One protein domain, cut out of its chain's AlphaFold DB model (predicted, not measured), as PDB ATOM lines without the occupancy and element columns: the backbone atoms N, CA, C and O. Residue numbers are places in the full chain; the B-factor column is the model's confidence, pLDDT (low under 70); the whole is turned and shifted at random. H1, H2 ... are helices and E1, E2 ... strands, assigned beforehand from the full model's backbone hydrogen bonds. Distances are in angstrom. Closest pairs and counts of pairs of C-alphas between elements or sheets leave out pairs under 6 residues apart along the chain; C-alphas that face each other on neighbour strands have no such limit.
ATOM      1  N   GLY A   4     -37.196 -24.647  15.714       87.44
ATOM      2  CA  GLY A   4     -37.932 -25.900  15.492       87.44
ATOM      3  C   GLY A   4     -37.148 -27.150  15.908       87.44
ATOM      4  O   GLY A   4     -37.710 -28.077  16.486       87.44
ATOM      5  N   LYS A   5     -35.826 -27.154  15.690       85.38
ATOM      6  CA  LYS A   5     -34.961 -28.264  16.111       85.38
ATOM      7  C   LYS A   5     -34.843 -28.317  17.634       85.38
ATOM      8  O   LYS A   5     -34.825 -29.407  18.185       85.38
ATOM      9  N   VAL A   6     -34.802 -27.166  18.311       88.62
ATOM     10  CA  VAL A   6     -34.766 -27.090  19.785       88.62
ATOM     11  C   VAL A   6     -36.014 -27.725  20.375       88.62
ATOM     12  O   VAL A   6     -35.898 -28.633  21.190       88.62
ATOM     13  N   ILE A   7     -37.194 -27.316  19.896       90.75
ATOM     14  CA  ILE A   7     -38.477 -27.862  20.351       90.75
ATOM     15  C   ILE A   7     -38.499 -29.382  20.181       90.75
ATOM     16  O   ILE A   7     -38.798 -30.092  21.136       90.75
ATOM     17  N   LEU A   8     -38.128 -29.883  19.000       90.75
ATOM     18  CA  LEU A   8     -38.096 -31.319  18.724       90.75
ATOM     19  C   LEU A   8     -37.189 -32.081  19.706       90.75
ATOM     20  O   LEU A   8     -37.599 -33.101  20.251       90.75
ATOM     21  N   GLN A   9     -35.978 -31.580  19.971       90.06
ATOM     22  CA  GLN A   9     -35.057 -32.232  20.909       90.06
ATOM     23  C   GLN A   9     -35.556 -32.159  22.363       90.06
ATOM     24  O   GLN A   9     -35.418 -33.132  23.104       90.06
ATOM     25  N   CYS A  10     -36.193 -31.055  22.770       93.69
ATOM     26  CA  CYS A  10     -36.856 -30.962  24.072       93.69
ATOM     27  C   CYS A  10     -38.012 -31.964  24.203       93.69
ATOM     28  O   CYS A  10     -38.187 -32.540  25.273       93.69
ATOM     29  N   MET A  11     -38.779 -32.207  23.134       95.00
ATOM     30  CA  MET A  11     -39.843 -33.217  23.149       95.00
ATOM     31  C   MET A  11     -39.276 -34.637  23.249       95.00
ATOM     32  O   MET A  11     -39.723 -35.393  24.101       95.00
ATOM     33  N   HIS A  12     -38.223 -34.974  22.494       93.38
ATOM     34  CA  HIS A  12     -37.533 -36.263  22.653       93.38
ATOM     35  C   HIS A  12     -37.007 -36.470  24.078       93.38
ATOM     36  O   HIS A  12     -37.109 -37.557  24.640       93.38
ATOM     37  N   SER A  13     -36.465 -35.411  24.678       95.31
ATOM     38  CA  SER A  13     -36.004 -35.432  26.064       95.31
ATOM     39  C   SER A  13     -37.157 -35.700  27.029       95.31
ATOM     40  O   SER A  13     -37.009 -36.518  27.936       95.31
ATOM     41  N   TYR A  14     -38.305 -35.059  26.809       96.56
ATOM     42  CA  TYR A  14     -39.514 -35.249  27.602       96.56
ATOM     43  C   TYR A  14     -40.084 -36.671  27.491       96.56
ATOM     44  O   TYR A  14     -40.454 -37.241  28.517       96.56
ATOM     45  N   ASP A  15     -40.094 -37.267  26.297       96.75
ATOM     46  CA  ASP A  15     -40.566 -38.643  26.090       96.75
ATOM     47  C   ASP A  15     -39.745 -39.647  26.909       96.75
ATOM     48  O   ASP A  15     -40.313 -40.444  27.655       96.75
ATOM     49  N   VAL A  16     -38.412 -39.533  26.889       96.31
ATOM     50  CA  VAL A  16     -37.522 -40.383  27.703       96.31
ATOM     51  C   VAL A  16     -37.783 -40.197  29.203       96.31
ATOM     52  O   VAL A  16     -37.824 -41.169  29.959       96.31
ATOM     53  N   LEU A  17     -38.005 -38.958  29.662       97.75
ATOM     54  CA  LEU A  17     -38.350 -38.714  31.067       97.75
ATOM     55  C   LEU A  17     -39.669 -39.398  31.441       97.75
ATOM     56  O   LEU A  17     -39.758 -39.985  32.521       97.75
ATOM     57  N   LEU A  18     -40.676 -39.337  30.564       97.44
ATOM     58  CA  LEU A  18     -41.953 -40.015  30.767       97.44
ATOM     59  C   LEU A  18     -41.798 -41.534  30.790       97.44
ATOM     60  O   LEU A  18     -42.399 -42.167  31.655       97.44
ATOM     61  N   GLU A  19     -41.009 -42.132  29.902       97.12
ATOM     62  CA  GLU A  19     -40.737 -43.575  29.915       97.12
ATOM     63  C   GLU A  19     -40.147 -44.018  31.262       97.12
ATOM     64  O   GLU A  19     -40.675 -44.932  31.904       97.12
ATOM     65  N   ASN A  20     -39.139 -43.296  31.762       96.25
ATOM     66  CA  ASN A  20     -38.542 -43.558  33.075       96.25
ATOM     67  C   ASN A  20     -39.575 -43.458  34.210       96.25
ATOM     68  O   ASN A  20     -39.609 -44.303  35.110       96.25
ATOM     69  N   ILE A  21     -40.462 -42.458  34.152       97.12
ATOM     70  CA  ILE A  21     -41.571 -42.308  35.103       97.12
ATOM     71  C   ILE A  21     -42.509 -43.518  35.030       97.12
ATOM     72  O   ILE A  21     -42.893 -44.058  36.064       97.12
ATOM     73  N   HIS A  22     -42.868 -44.002  33.840       95.50
ATOM     74  CA  HIS A  22     -43.760 -45.159  33.701       95.50
ATOM     75  C   HIS A  22     -43.171 -46.443  34.304       95.50
ATOM     76  O   HIS A  22     -43.930 -47.276  34.813       95.50
ATOM     77  N   CYS A  23     -41.846 -46.566  34.332       94.81
ATOM     78  CA  CYS A  23     -41.135 -47.714  34.888       94.81
ATOM     79  C   CYS A  23     -40.884 -47.635  36.407       94.81
ATOM     80  O   CYS A  23     -40.506 -48.639  37.003       94.81
ATOM     81  N   SER A  24     -41.121 -46.488  37.061       95.00
ATOM     82  CA  SER A  24     -40.782 -46.286  38.479       95.00
ATOM     83  C   SER A  24     -41.941 -45.726  39.309       95.00
ATOM     84  O   SER A  24     -42.426 -44.619  39.082       95.00
ATOM     85  N   ALA A  25     -42.372 -46.471  40.332       93.25
ATOM     86  CA  ALA A  25     -43.463 -46.053  41.218       93.25
ATOM     87  C   ALA A  25     -43.144 -44.765  42.001       93.25
ATOM     88  O   ALA A  25     -44.023 -43.916  42.165       93.25
ATOM     89  N   SER A  26     -41.893 -44.585  42.440       92.94
ATOM     90  CA  SER A  26     -41.472 -43.364  43.135       92.94
ATOM     91  C   SER A  26     -41.556 -42.151  42.207       92.94
ATOM     92  O   SER A  26     -42.177 -41.150  42.570       92.94
ATOM     93  N   LEU A  27     -41.057 -42.264  40.972       95.75
ATOM     94  CA  LEU A  27     -41.140 -41.192  39.977       95.75
ATOM     95  C   LEU A  27     -42.587 -40.876  39.575       95.75
ATOM     96  O   LEU A  27     -42.914 -39.705  39.385       95.75
ATOM     97  N   LYS A  28     -43.482 -41.875  39.508       97.06
ATOM     98  CA  LYS A  28     -44.921 -41.640  39.265       97.06
ATOM     99  C   LYS A  28     -45.536 -40.719  40.305       97.06
ATOM    100  O   LYS A  28     -46.276 -39.814  39.933       97.06
ATOM    101  N   SER A  29     -45.235 -40.929  41.587       95.81
ATOM    102  CA  SER A  29     -45.784 -40.087  42.656       95.81
ATOM    103  C   SER A  29     -45.335 -38.625  42.521       95.81
ATOM    104  O   SER A  29     -46.163 -37.714  42.595       95.81
ATOM    105  N   VAL A  30     -44.052 -38.404  42.207       95.81
ATOM    106  CA  VAL A  30     -43.479 -37.073  41.947       95.81
ATOM    107  C   VAL A  30     -44.114 -36.436  40.711       95.81
ATOM    108  O   VAL A  30     -44.522 -35.278  40.751       95.81
ATOM    109  N   TYR A  31     -44.266 -37.198  39.627       97.06
ATOM    110  CA  TYR A  31     -44.893 -36.732  38.394       97.06
ATOM    111  C   TYR A  31     -46.363 -36.343  38.580       97.06
ATOM    112  O   TYR A  31     -46.775 -35.303  38.074       97.06
ATOM    113  N   ILE A  32     -47.153 -37.129  39.320       97.25
ATOM    114  CA  ILE A  32     -48.563 -36.810  39.605       97.25
ATOM    115  C   ILE A  32     -48.666 -35.476  40.347       97.25
ATOM    116  O   ILE A  32     -49.486 -34.634  39.972       97.25
ATOM    117  N   ARG A  33     -47.806 -35.255  41.348       95.88
ATOM    118  CA  ARG A  33     -47.750 -33.989  42.080       95.88
ATOM    119  C   ARG A  33     -47.377 -32.824  41.163       95.88
ATOM    120  O   ARG A  33     -48.158 -31.885  41.042       95.88
ATOM    121  N   TRP A  34     -46.257 -32.926  40.448       96.94
ATOM    122  CA  TRP A  34     -45.829 -31.908  39.481       96.94
ATOM    123  C   TRP A  34     -46.916 -31.606  38.435       96.94
ATOM    124  O   TRP A  34     -47.127 -30.454  38.053       96.94
ATOM    125  N   LYS A  35     -47.663 -32.633  38.008       97.00
ATOM    126  CA  LYS A  35     -48.777 -32.487  37.070       97.00
ATOM    127  C   LYS A  35     -49.949 -31.713  37.674       97.00
ATOM    128  O   LYS A  35     -50.524 -30.865  36.996       97.00
ATOM    129  N   SER A  36     -50.289 -31.976  38.937       97.56
ATOM    130  CA  SER A  36     -51.316 -31.215  39.667       97.56
ATOM    131  C   SER A  36     -50.915 -29.760  39.937       97.56
ATOM    132  O   SER A  36     -51.783 -28.900  40.037       97.56
ATOM    133  N   GLU A  37     -49.613 -29.475  39.978       96.12
ATOM    134  CA  GLU A  37     -49.038 -28.138  40.186       96.12
ATOM    135  C   GLU A  37     -48.841 -27.355  38.867       96.12
ATOM    136  O   GLU A  37     -48.214 -26.299  38.848       96.12
ATOM    137  N   GLY A  38     -49.387 -27.842  37.743       96.19
ATOM    138  CA  GLY A  38     -49.397 -27.117  36.465       96.19
ATOM    139  C   GLY A  38     -48.268 -27.478  35.497       96.19
ATOM    140  O   GLY A  38     -48.120 -26.828  34.462       96.19
ATOM    141  N   CYS A  39     -47.504 -28.541  35.772       95.00
ATOM    142  CA  CYS A  39     -46.511 -29.095  34.848       95.00
ATOM    143  C   CYS A  39     -45.417 -28.097  34.414       95.00
ATOM    144  O   CYS A  39     -45.078 -28.053  33.220       95.00
ATOM    145  N   ALA A  40     -44.889 -27.287  35.338       95.44
ATOM    146  CA  ALA A  40     -43.897 -26.256  35.028       95.44
ATOM    147  C   ALA A  40     -42.662 -26.834  34.311       95.44
ATOM    148  O   ALA A  40     -42.116 -27.863  34.717       95.44
ATOM    149  N   LYS A  41     -42.230 -26.169  33.234       95.81
ATOM    150  CA  LYS A  41     -41.042 -26.514  32.438       95.81
ATOM    151  C   LYS A  41     -40.253 -25.240  32.177       95.81
ATOM    152  O   LYS A  41     -40.836 -24.248  31.747       95.81
ATOM    153  N   ILE A  42     -38.947 -25.288  32.410       96.69
ATOM    154  CA  ILE A  42     -38.039 -24.158  32.209       96.69
ATOM    155  C   ILE A  42     -37.008 -24.588  31.172       96.69
ATOM    156  O   ILE A  42     -36.398 -25.646  31.305       96.69
ATOM    157  N   VAL A  43     -36.847 -23.786  30.121       96.25
ATOM    158  CA  VAL A  43     -35.859 -24.039  29.069       96.25
ATOM    159  C   VAL A  43     -34.685 -23.094  29.286       96.25
ATOM    160  O   VAL A  43     -34.860 -21.874  29.336       96.25
ATOM    161  N   LEU A  44     -33.496 -23.670  29.435       96.62
ATOM    162  CA  LEU A  44     -32.262 -22.961  29.760       96.62
ATOM    163  C   LEU A  44     -31.241 -23.105  28.623       96.62
ATOM    164  O   LEU A  44     -31.284 -24.049  27.832       96.62
ATOM    165  N   LYS A  45     -30.316 -22.151  28.548       94.00
ATOM    166  CA  LYS A  45     -29.124 -22.171  27.699       94.00
ATOM    167  C   LYS A  45     -27.929 -22.632  28.514       94.00
ATOM    168  O   LYS A  45     -27.651 -22.064  29.567       94.00
ATOM    169  N   ALA A  46     -27.204 -23.587  27.953       93.38
ATOM    170  CA  ALA A  46     -25.956 -24.113  28.473       93.38
ATOM    171  C   ALA A  46     -24.901 -24.094  27.359       93.38
ATOM    172  O   ALA A  46     -25.225 -24.300  26.185       93.38
ATOM    173  N   THR A  47     -23.657 -23.812  27.728       92.50
ATOM    174  CA  THR A  47     -22.479 -24.023  26.878       92.50
ATOM    175  C   THR A  47     -22.066 -25.496  26.899       92.50
ATOM    176  O   THR A  47     -22.545 -26.268  27.727       92.50
ATOM    177  N   ASP A  48     -21.163 -25.914  26.013       88.50
ATOM    178  CA  ASP A  48     -20.676 -27.302  26.009       88.50
ATOM    179  C   ASP A  48     -19.976 -27.681  27.327       88.50
ATOM    180  O   ASP A  48     -20.142 -28.805  27.810       88.50
ATOM    181  N   ASP A  49     -19.261 -26.738  27.948       91.00
ATOM    182  CA  ASP A  49     -18.620 -26.931  29.254       91.00
ATOM    183  C   ASP A  49     -19.664 -27.112  30.367       91.00
ATOM    184  O   ASP A  49     -19.564 -28.058  31.155       91.00
ATOM    185  N   ASP A  50     -20.721 -26.287  30.377       94.44
ATOM    186  CA  ASP A  50     -21.850 -26.450  31.305       94.44
ATOM    187  C   ASP A  50     -22.475 -27.842  31.147       94.44
ATOM    188  O   ASP A  50     -22.724 -28.543  32.127       94.44
ATOM    189  N   MET A  51     -22.674 -28.294  29.905       92.25
ATOM    190  CA  MET A  51     -23.254 -29.607  29.614       92.25
ATOM    191  C   MET A  51     -22.380 -30.755  30.132       92.25
ATOM    192  O   MET A  51     -22.914 -31.759  30.609       92.25
ATOM    193  N   GLN A  52     -21.051 -30.634  30.074       91.06
ATOM    194  CA  GLN A  52     -20.144 -31.626  30.662       91.06
ATOM    195  C   GLN A  52     -20.220 -31.643  32.192       91.06
ATOM    196  O   GLN A  52     -20.222 -32.722  32.791       91.06
ATOM    197  N   ILE A  53     -20.293 -30.470  32.823       94.38
ATOM    198  CA  ILE A  53     -20.412 -30.340  34.280       94.38
ATOM    199  C   ILE A  53     -21.741 -30.933  34.755       94.38
ATOM    200  O   ILE A  53     -21.747 -31.779  35.646       94.38
ATOM    201  N   ILE A  54     -22.851 -30.573  34.109       95.75
ATOM    202  CA  ILE A  54     -24.195 -31.073  34.431       95.75
ATOM    203  C   ILE A  54     -24.247 -32.598  34.334       95.75
ATOM    204  O   ILE A  54     -24.758 -33.249  35.242       95.75
ATOM    205  N   ARG A  55     -23.668 -33.195  33.281       93.38
ATOM    206  CA  ARG A  55     -23.586 -34.661  33.147       93.38
ATOM    207  C   ARG A  55     -22.877 -35.310  34.330       93.38
ATOM    208  O   ARG A  55     -23.341 -36.342  34.797       93.38
ATOM    209  N   LYS A  56     -21.772 -34.724  34.801       94.12
ATOM    210  CA  LYS A  56     -21.037 -35.237  35.965       94.12
ATOM    211  C   LYS A  56     -21.875 -35.129  37.234       94.12
ATOM    212  O   LYS A  56     -22.002 -36.119  37.937       94.12
ATOM    213  N   LEU A  57     -22.496 -33.972  37.475       95.50
ATOM    214  CA  LEU A  57     -23.354 -33.758  38.645       95.50
ATOM    215  C   LEU A  57     -24.531 -34.740  38.684       95.50
ATOM    216  O   LEU A  57     -24.868 -35.251  39.745       95.50
ATOM    217  N   LEU A  58     -25.133 -35.042  37.529       94.56
ATOM    218  CA  LEU A  58     -26.262 -35.968  37.443       94.56
ATOM    219  C   LEU A  58     -25.911 -37.408  37.843       94.56
ATOM    220  O   LEU A  58     -26.802 -38.098  38.337       94.56
ATOM    221  N   LEU A  59     -24.651 -37.844  37.690       92.38
ATOM    222  CA  LEU A  59     -24.195 -39.174  38.130       92.38
ATOM    223  C   LEU A  59     -24.312 -39.359  39.646       92.38
ATOM    224  O   LEU A  59     -24.544 -40.475  40.106       92.38
ATOM    225  N   ASP A  60     -24.191 -38.267  40.400       93.19
ATOM    226  CA  ASP A  60     -24.251 -38.264  41.862       93.19
ATOM    227  C   ASP A  60     -25.671 -37.986  42.389       93.19
ATOM    228  O   ASP A  60     -25.891 -37.893  43.599       93.19
ATOM    229  N   THR A  61     -26.659 -37.852  41.497       92.94
ATOM    230  CA  THR A  61     -28.050 -37.554  41.861       92.94
ATOM    231  C   THR A  61     -28.979 -38.732  41.592       92.94
ATOM    232  O   THR A  61     -28.747 -39.561  40.717       92.94
ATOM    233  N   THR A  62     -30.106 -38.767  42.300       92.88
ATOM    234  CA  THR A  62     -31.216 -39.690  42.014       92.88
ATOM    235  C   THR A  62     -32.297 -39.054  41.135       92.88
ATOM    236  O   THR A  62     -33.377 -39.624  40.958       92.88
ATOM    237  N   LEU A  63     -32.030 -37.860  40.591       95.62
ATOM    238  CA  LEU A  63     -32.968 -37.153  39.730       95.62
ATOM    239  C   LEU A  63     -33.126 -37.904  38.408       95.62
ATOM    240  O   LEU A  63     -32.153 -38.244  37.729       95.62
ATOM    241  N   ASN A  64     -34.382 -38.112  38.017       97.06
ATOM    242  CA  ASN A  64     -34.700 -38.580  36.678       97.06
ATOM    243  C   ASN A  64     -34.148 -37.584  35.656       97.06
ATOM    244  O   ASN A  64     -34.380 -36.383  35.782       97.06
ATOM    245  N   HIS A  65     -33.429 -38.071  34.654       97.25
ATOM    246  CA  HIS A  65     -32.868 -37.221  33.619       97.25
ATOM    247  C   HIS A  65     -32.817 -37.954  32.278       97.25
ATOM    248  O   HIS A  65     -32.879 -39.181  32.210       97.25
ATOM    249  N   SER A  66     -32.709 -37.187  31.201       95.94
ATOM    250  CA  SER A  66     -32.509 -37.692  29.850       95.94
ATOM    251  C   SER A  66     -31.418 -36.894  29.156       95.94
ATOM    252  O   SER A  66     -31.264 -35.698  29.390       95.94
ATOM    253  N   ILE A  67     -30.645 -37.562  28.304       93.19
ATOM    254  CA  ILE A  67     -29.596 -36.936  27.503       93.19
ATOM    255  C   ILE A  67     -29.893 -37.264  26.051       93.19
ATOM    256  O   ILE A  67     -29.762 -38.409  25.621       93.19
ATOM    257  N   ILE A  68     -30.300 -36.252  25.296       90.44
ATOM    258  CA  ILE A  68     -30.594 -36.391  23.878       90.44
ATOM    259  C   ILE A  68     -29.417 -35.862  23.088       90.44
ATOM    260  O   ILE A  68     -29.027 -34.705  23.228       90.44
ATOM    261  N   HIS A  69     -28.880 -36.725  22.240       83.88
ATOM    262  CA  HIS A  69     -27.864 -36.381  21.267       83.88
ATOM    263  C   HIS A  69     -28.517 -36.241  19.895       83.88
ATOM    264  O   HIS A  69     -29.224 -37.140  19.439       83.88
ATOM    265  N   ASP A  70     -28.248 -35.135  19.208       72.81
ATOM    266  CA  ASP A  70     -28.612 -34.995  17.804       72.81
ATOM    267  C   ASP A  70     -27.942 -36.108  16.989       72.81
ATOM    268  O   ASP A  70     -26.717 -36.253  16.996       72.81
ATOM    269  N   ALA A  71     -28.746 -36.894  16.272       60.28
ATOM    270  CA  ALA A  71     -28.325 -38.110  15.571       60.28
ATOM    271  C   ALA A  71     -27.392 -37.865  14.361       60.28
ATOM    272  O   ALA A  71     -27.224 -38.747  13.522       60.28
ATOM    273  N   GLY A  72     -26.817 -36.665  14.219       53.09
ATOM    274  CA  GLY A  72     -25.783 -36.377  13.226       53.09
ATOM    275  C   GLY A  72     -26.249 -36.421  11.769       53.09
ATOM    276  O   GLY A  72     -25.425 -36.556  10.873       53.09
ATOM    277  N   ARG A  73     -27.552 -36.270  11.481       47.81
ATOM    278  CA  ARG A  73     -28.066 -36.220  10.092       47.81
ATOM    279  C   ARG A  73     -27.791 -34.887   9.368       47.81
ATOM    280  O   ARG A  73     -28.344 -34.634   8.303       47.81
ATOM    281  N   THR A  74     -26.953 -34.026   9.942       48.31
ATOM    282  CA  THR A  74     -26.520 -32.729   9.391       48.31
ATOM    283  C   THR A  74     -25.002 -32.598   9.508       48.31
ATOM    284  O   THR A  74     -24.419 -33.250  10.366       48.31
ATOM    285  N   GLN A  75     -24.377 -31.728   8.703       37.88
ATOM    286  CA  GLN A  75     -22.922 -31.450   8.638       37.88
ATOM    287  C   GLN A  75     -22.292 -30.867   9.930       37.88
ATOM    288  O   GLN A  75     -21.266 -30.196   9.875       37.88
ATOM    289  N   VAL A  76     -22.898 -31.077  11.098       47.31
ATOM    290  CA  VAL A  76     -22.362 -30.650  12.393       47.31
ATOM    291  C   VAL A  76     -21.717 -31.873  13.054       47.31
ATOM    292  O   VAL A  76     -22.341 -32.937  13.032       47.31
ATOM    293  N   PRO A  77     -20.500 -31.769  13.626       47.00
ATOM    294  CA  PRO A  77     -19.854 -32.891  14.296       47.00
ATOM    295  C   PRO A  77     -20.790 -33.561  15.311       47.00
ATOM    296  O   PRO A  77     -21.495 -32.883  16.072       47.00
ATOM    297  N   SER A  78     -20.808 -34.895  15.299       46.25
ATOM    298  CA  SER A  78     -21.581 -35.726  16.221       46.25
ATOM    299  C   SER A  78     -21.333 -35.298  17.673       46.25
ATOM    300  O   SER A  78     -20.194 -35.154  18.101       46.25
ATOM    301  N   GLY A  79     -22.410 -35.075  18.434       51.69
ATOM    302  CA  GLY A  79     -22.340 -34.730  19.863       51.69
ATOM    303  C   GLY A  79     -22.451 -33.240  20.220       51.69
ATOM    304  O   GLY A  79     -22.633 -32.935  21.393       51.69
ATOM    305  N   SER A  80     -22.428 -32.332  19.242       56.03
ATOM    306  CA  SER A  80     -22.462 -30.869  19.463       56.03
ATOM    307  C   SER A  80     -23.836 -30.278  19.812       56.03
ATOM    308  O   SER A  80     -23.924 -29.228  20.434       56.03
ATOM    309  N   ASN A  81     -24.935 -30.932  19.430       62.78
ATOM    310  CA  ASN A  81     -26.287 -30.501  19.796       62.78
ATOM    311  C   ASN A  81     -26.854 -31.506  20.799       62.78
ATOM    312  O   ASN A  81     -27.353 -32.564  20.408       62.78
ATOM    313  N   THR A  82     -26.743 -31.178  22.083       77.50
ATOM    314  CA  THR A  82     -27.288 -31.991  23.173       77.50
ATOM    315  C   THR A  82     -28.412 -31.231  23.876       77.50
ATOM    316  O   THR A  82     -28.270 -30.043  24.151       77.50
ATOM    317  N   VAL A  83     -29.501 -31.917  24.224       93.00
ATOM    318  CA  VAL A  83     -30.469 -31.448  25.232       93.00
ATOM    319  C   VAL A  83     -30.404 -32.381  26.437       93.00
ATOM    320  O   VAL A  83     -30.404 -33.599  26.269       93.00
ATOM    321  N   ILE A  84     -30.345 -31.815  27.644       95.81
ATOM    322  CA  ILE A  84     -30.473 -32.564  28.898       95.81
ATOM    323  C   ILE A  84     -31.808 -32.186  29.535       95.81
ATOM    324  O   ILE A  84     -32.055 -31.011  29.804       95.81
ATOM    325  N   GLY A  85     -32.668 -33.176  29.759       97.31
ATOM    326  CA  GLY A  85     -33.892 -33.021  30.542       97.31
ATOM    327  C   GLY A  85     -33.653 -33.488  31.968       97.31
ATOM    328  O   GLY A  85     -33.006 -34.511  32.162       97.31
ATOM    329  N   ILE A  86     -34.171 -32.762  32.957       98.00
ATOM    330  CA  ILE A  86     -34.043 -33.107  34.379       98.00
ATOM    331  C   ILE A  86     -35.424 -32.996  35.026       98.00
ATOM    332  O   ILE A  86     -36.135 -32.009  34.836       98.00
ATOM    333  N   GLY A  87     -35.794 -34.009  35.802       96.88
ATOM    334  CA  GLY A  87     -37.005 -34.051  36.606       96.88
ATOM    335  C   GLY A  87     -38.134 -34.926  36.038       96.88
ATOM    336  O   GLY A  87     -37.896 -35.855  35.259       96.88
ATOM    337  N   PRO A  88     -39.386 -34.677  36.468       96.19
ATOM    338  CA  PRO A  88     -39.775 -33.696  37.483       96.19
ATOM    339  C   PRO A  88     -39.158 -34.032  38.849       96.19
ATOM    340  O   PRO A  88     -38.871 -35.191  39.142       96.19
ATOM    341  N   GLY A  89     -38.938 -33.018  39.683       94.69
ATOM    342  CA  GLY A  89     -38.296 -33.174  40.986       94.69
ATOM    343  C   GLY A  89     -38.342 -31.887  41.810       94.69
ATOM    344  O   GLY A  89     -38.852 -30.876  41.321       94.69
ATOM    345  N   PRO A  90     -37.843 -31.916  43.059       94.00
ATOM    346  CA  PRO A  90     -37.766 -30.731  43.906       94.00
ATOM    347  C   PRO A  90     -36.937 -29.631  43.239       94.00
ATOM    348  O   PRO A  90     -35.826 -29.893  42.776       94.00
ATOM    349  N   ILE A  91     -37.462 -28.403  43.222       94.62
ATOM    350  CA  ILE A  91     -36.793 -27.260  42.587       94.62
ATOM    351  C   ILE A  91     -35.406 -27.006  43.188       94.62
ATOM    352  O   ILE A  91     -34.455 -26.798  42.452       94.62
ATOM    353  N   GLU A  92     -35.262 -27.161  44.504       95.88
ATOM    354  CA  GLU A  92     -33.996 -26.976  45.220       95.88
ATOM    355  C   GLU A  92     -32.896 -27.942  44.748       95.88
ATOM    356  O   GLU A  92     -31.732 -27.559  44.679       95.88
ATOM    357  N   GLU A  93     -33.241 -29.185  44.393       96.12
ATOM    358  CA  GLU A  93     -32.272 -30.158  43.866       96.12
ATOM    359  C   GLU A  93     -31.936 -29.884  42.396       96.12
ATOM    360  O   GLU A  93     -30.789 -30.035  41.978       96.12
ATOM    361  N   ILE A  94     -32.919 -29.440  41.609       97.44
ATOM    362  CA  ILE A  94     -32.720 -29.085  40.197       97.44
ATOM    363  C   ILE A  94     -31.880 -27.801  40.069       97.44
ATOM    364  O   ILE A  94     -30.998 -27.720  39.208       97.44
ATOM    365  N   ASP A  95     -32.090 -26.821  40.946       97.12
ATOM    366  CA  ASP A  95     -31.389 -25.533  40.932       97.12
ATOM    367  C   ASP A  95     -29.921 -25.657  41.353       97.12
ATOM    368  O   ASP A  95     -29.079 -24.925  40.832       97.12
ATOM    369  N   LYS A  96     -29.563 -26.636  42.197       97.12
ATOM    370  CA  LYS A  96     -28.147 -26.967  42.459       97.12
ATOM    371  C   LYS A  96     -27.388 -27.314  41.175       97.12
ATOM    372  O   LYS A  96     -26.190 -27.064  41.088       97.12
ATOM    373  N   ILE A  97     -28.082 -27.881  40.187       97.06
ATOM    374  CA  ILE A  97     -27.503 -28.296  38.906       97.06
ATOM    375  C   ILE A  97     -27.628 -27.186  37.860       97.06
ATOM    376  O   ILE A  97     -26.706 -26.972  37.078       97.06
ATOM    377  N   THR A  98     -28.758 -26.477  37.827       97.56
ATOM    378  CA  THR A  98     -29.133 -25.621  36.686       97.56
ATOM    379  C   THR A  98     -29.313 -24.140  37.013       97.56
ATOM    380  O   THR A  98     -29.408 -23.332  36.094       97.56
ATOM    381  N   GLY A  99     -29.291 -23.744  38.289       97.12
ATOM    382  CA  GLY A  99     -29.642 -22.387  38.731       97.12
ATOM    383  C   GLY A  99     -28.690 -21.277  38.267       97.12
ATOM    384  O   GLY A  99     -29.041 -20.102  38.320       97.12
ATOM    385  N   HIS A 100     -27.496 -21.628  37.782       96.94
ATOM    386  CA  HIS A 100     -26.535 -20.684  37.198       96.94
ATOM    387  C   HIS A 100     -26.766 -20.430  35.695       96.94
ATOM    388  O   HIS A 100     -26.173 -19.508  35.127       96.94
ATOM    389  N   LEU A 101     -27.603 -21.240  35.041       97.94
ATOM    390  CA  LEU A 101     -27.877 -21.135  33.611       97.94
ATOM    391  C   LEU A 101     -28.854 -19.994  33.308       97.94
ATOM    392  O   LEU A 101     -29.667 -19.582  34.134       97.94
ATOM    393  N   LYS A 102     -28.805 -19.496  32.071       97.19
ATOM    394  CA  LYS A 102     -29.699 -18.429  31.592       97.19
ATOM    395  C   LYS A 102     -30.912 -19.016  30.879       97.19
ATOM    396  O   LYS A 102     -30.819 -20.089  30.296       97.19
ATOM    397  N   LEU A 103     -32.027 -18.287  30.845       96.69
ATOM    398  CA  LEU A 103     -33.202 -18.661  30.046       96.69
ATOM    399  C   LEU A 103     -32.877 -18.722  28.537       96.69
ATOM    400  O   LEU A 103     -32.067 -17.929  28.035       96.69
ATOM    401  N   TYR A 104     -33.494 -19.681  27.831       89.50
ATOM    402  CA  TYR A 104     -33.348 -19.872  26.379       89.50
ATOM    403  C   TYR A 104     -34.061 -18.810  25.541       89.50
ATOM    404  O   TYR A 104     -35.142 -18.348  25.938       89.50
TER     405      TYR A 104
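What this domain is: This is residues 4 to 104 of the 104 residues of the protein "Aminoacyl-tRNA hydrolase" of Enterocytozoon bieneusi (strain H348) (UniProt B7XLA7). A small two-stranded hairpin, E1 and E2, lies in the middle, with the long helix H1 packed over one face and H3 more loosely over the other, where H4 meets H3. H2 caps one end of the body, making a corner with H1, and at the opposite end the hairpin's long loop, residues 70 to 81, reaches outward. The printed part has 101 residues with four named helices and two named strands, in the order H1 H2 H3 E1 E2 H4; the sheet, E1 - E2, is antiparallel and the class is mostly helix. The whole is compact, with a radius of gyration of the C-alphas of 13.8 A, and its outline is elongated, spanning 42 by 26 by 24 A.

How they stand to each other: Begin with H1, residues 4 to 23, and look from it to the strands E1, residues 65 to 69, and E2, residues 82 to 86. The closest C-alphas of H1 and E1 are those of Ser 13 and Ser 66, 5.6 A apart; those of H1 and E2 are Ser 13 and Gly 85, 5.5 A apart. H2, residues 25 to 36, and H1 touch only at the corner, closest at the C-alphas of Ile 21 and Leu 27, 5.0 A apart. Their lines stand at a steep tilt of 51 degrees, opposite ways. For H3, residues 48 to 59, the closest C-alphas with E2 are those of Met 51 and Ile 84, 7.8 A apart. H1 and H3 are apart. E1 and E2 form a hairpin, antiparallel at 170 degrees; look for N 68 and O 83 at 2.8 A and N 66 and O 85 at 2.9 A, within hydrogen-bond range. H4, residues 91 to 98, and H3 touch, with residues 54 to 58 of H3 alone, closest at the C-alphas of Ile 54 and Ile 97, 6.2 A apart. These two helices run opposite ways at a steep tilt of 44 degrees. In H1 and H2 every O i to N i+4 pair is within hydrogen-bond range; in H3 7 of 8 are, in H4 3 of 4.

Where its parts are: Find C-alpha 4 at (-37.932, -25.900, 15.492); from there H1 runs 29.4 A to C-alpha 23. H2 covers 16.9 A and H3 17.3 A. E1 starts at C-alpha 65, at (-32.868, -37.221, 33.619), and covers 13.4 A; E2 covers 13.1 A. H4 covers 9.8 A and ends at C-alpha 98, at (-29.133, -25.621, 36.686).

The domain as a whole: The C-alphas of Ser 36 and Gln 75 are the two farthest apart, 42.1 A. The printed part has no cut. The links H2 to H3 and E1 to E2 are long; residues 44 to 45, in the first, pair antiparallel with residues 102 to 103. Look for pLDDT under 70 at residues 71 to 81.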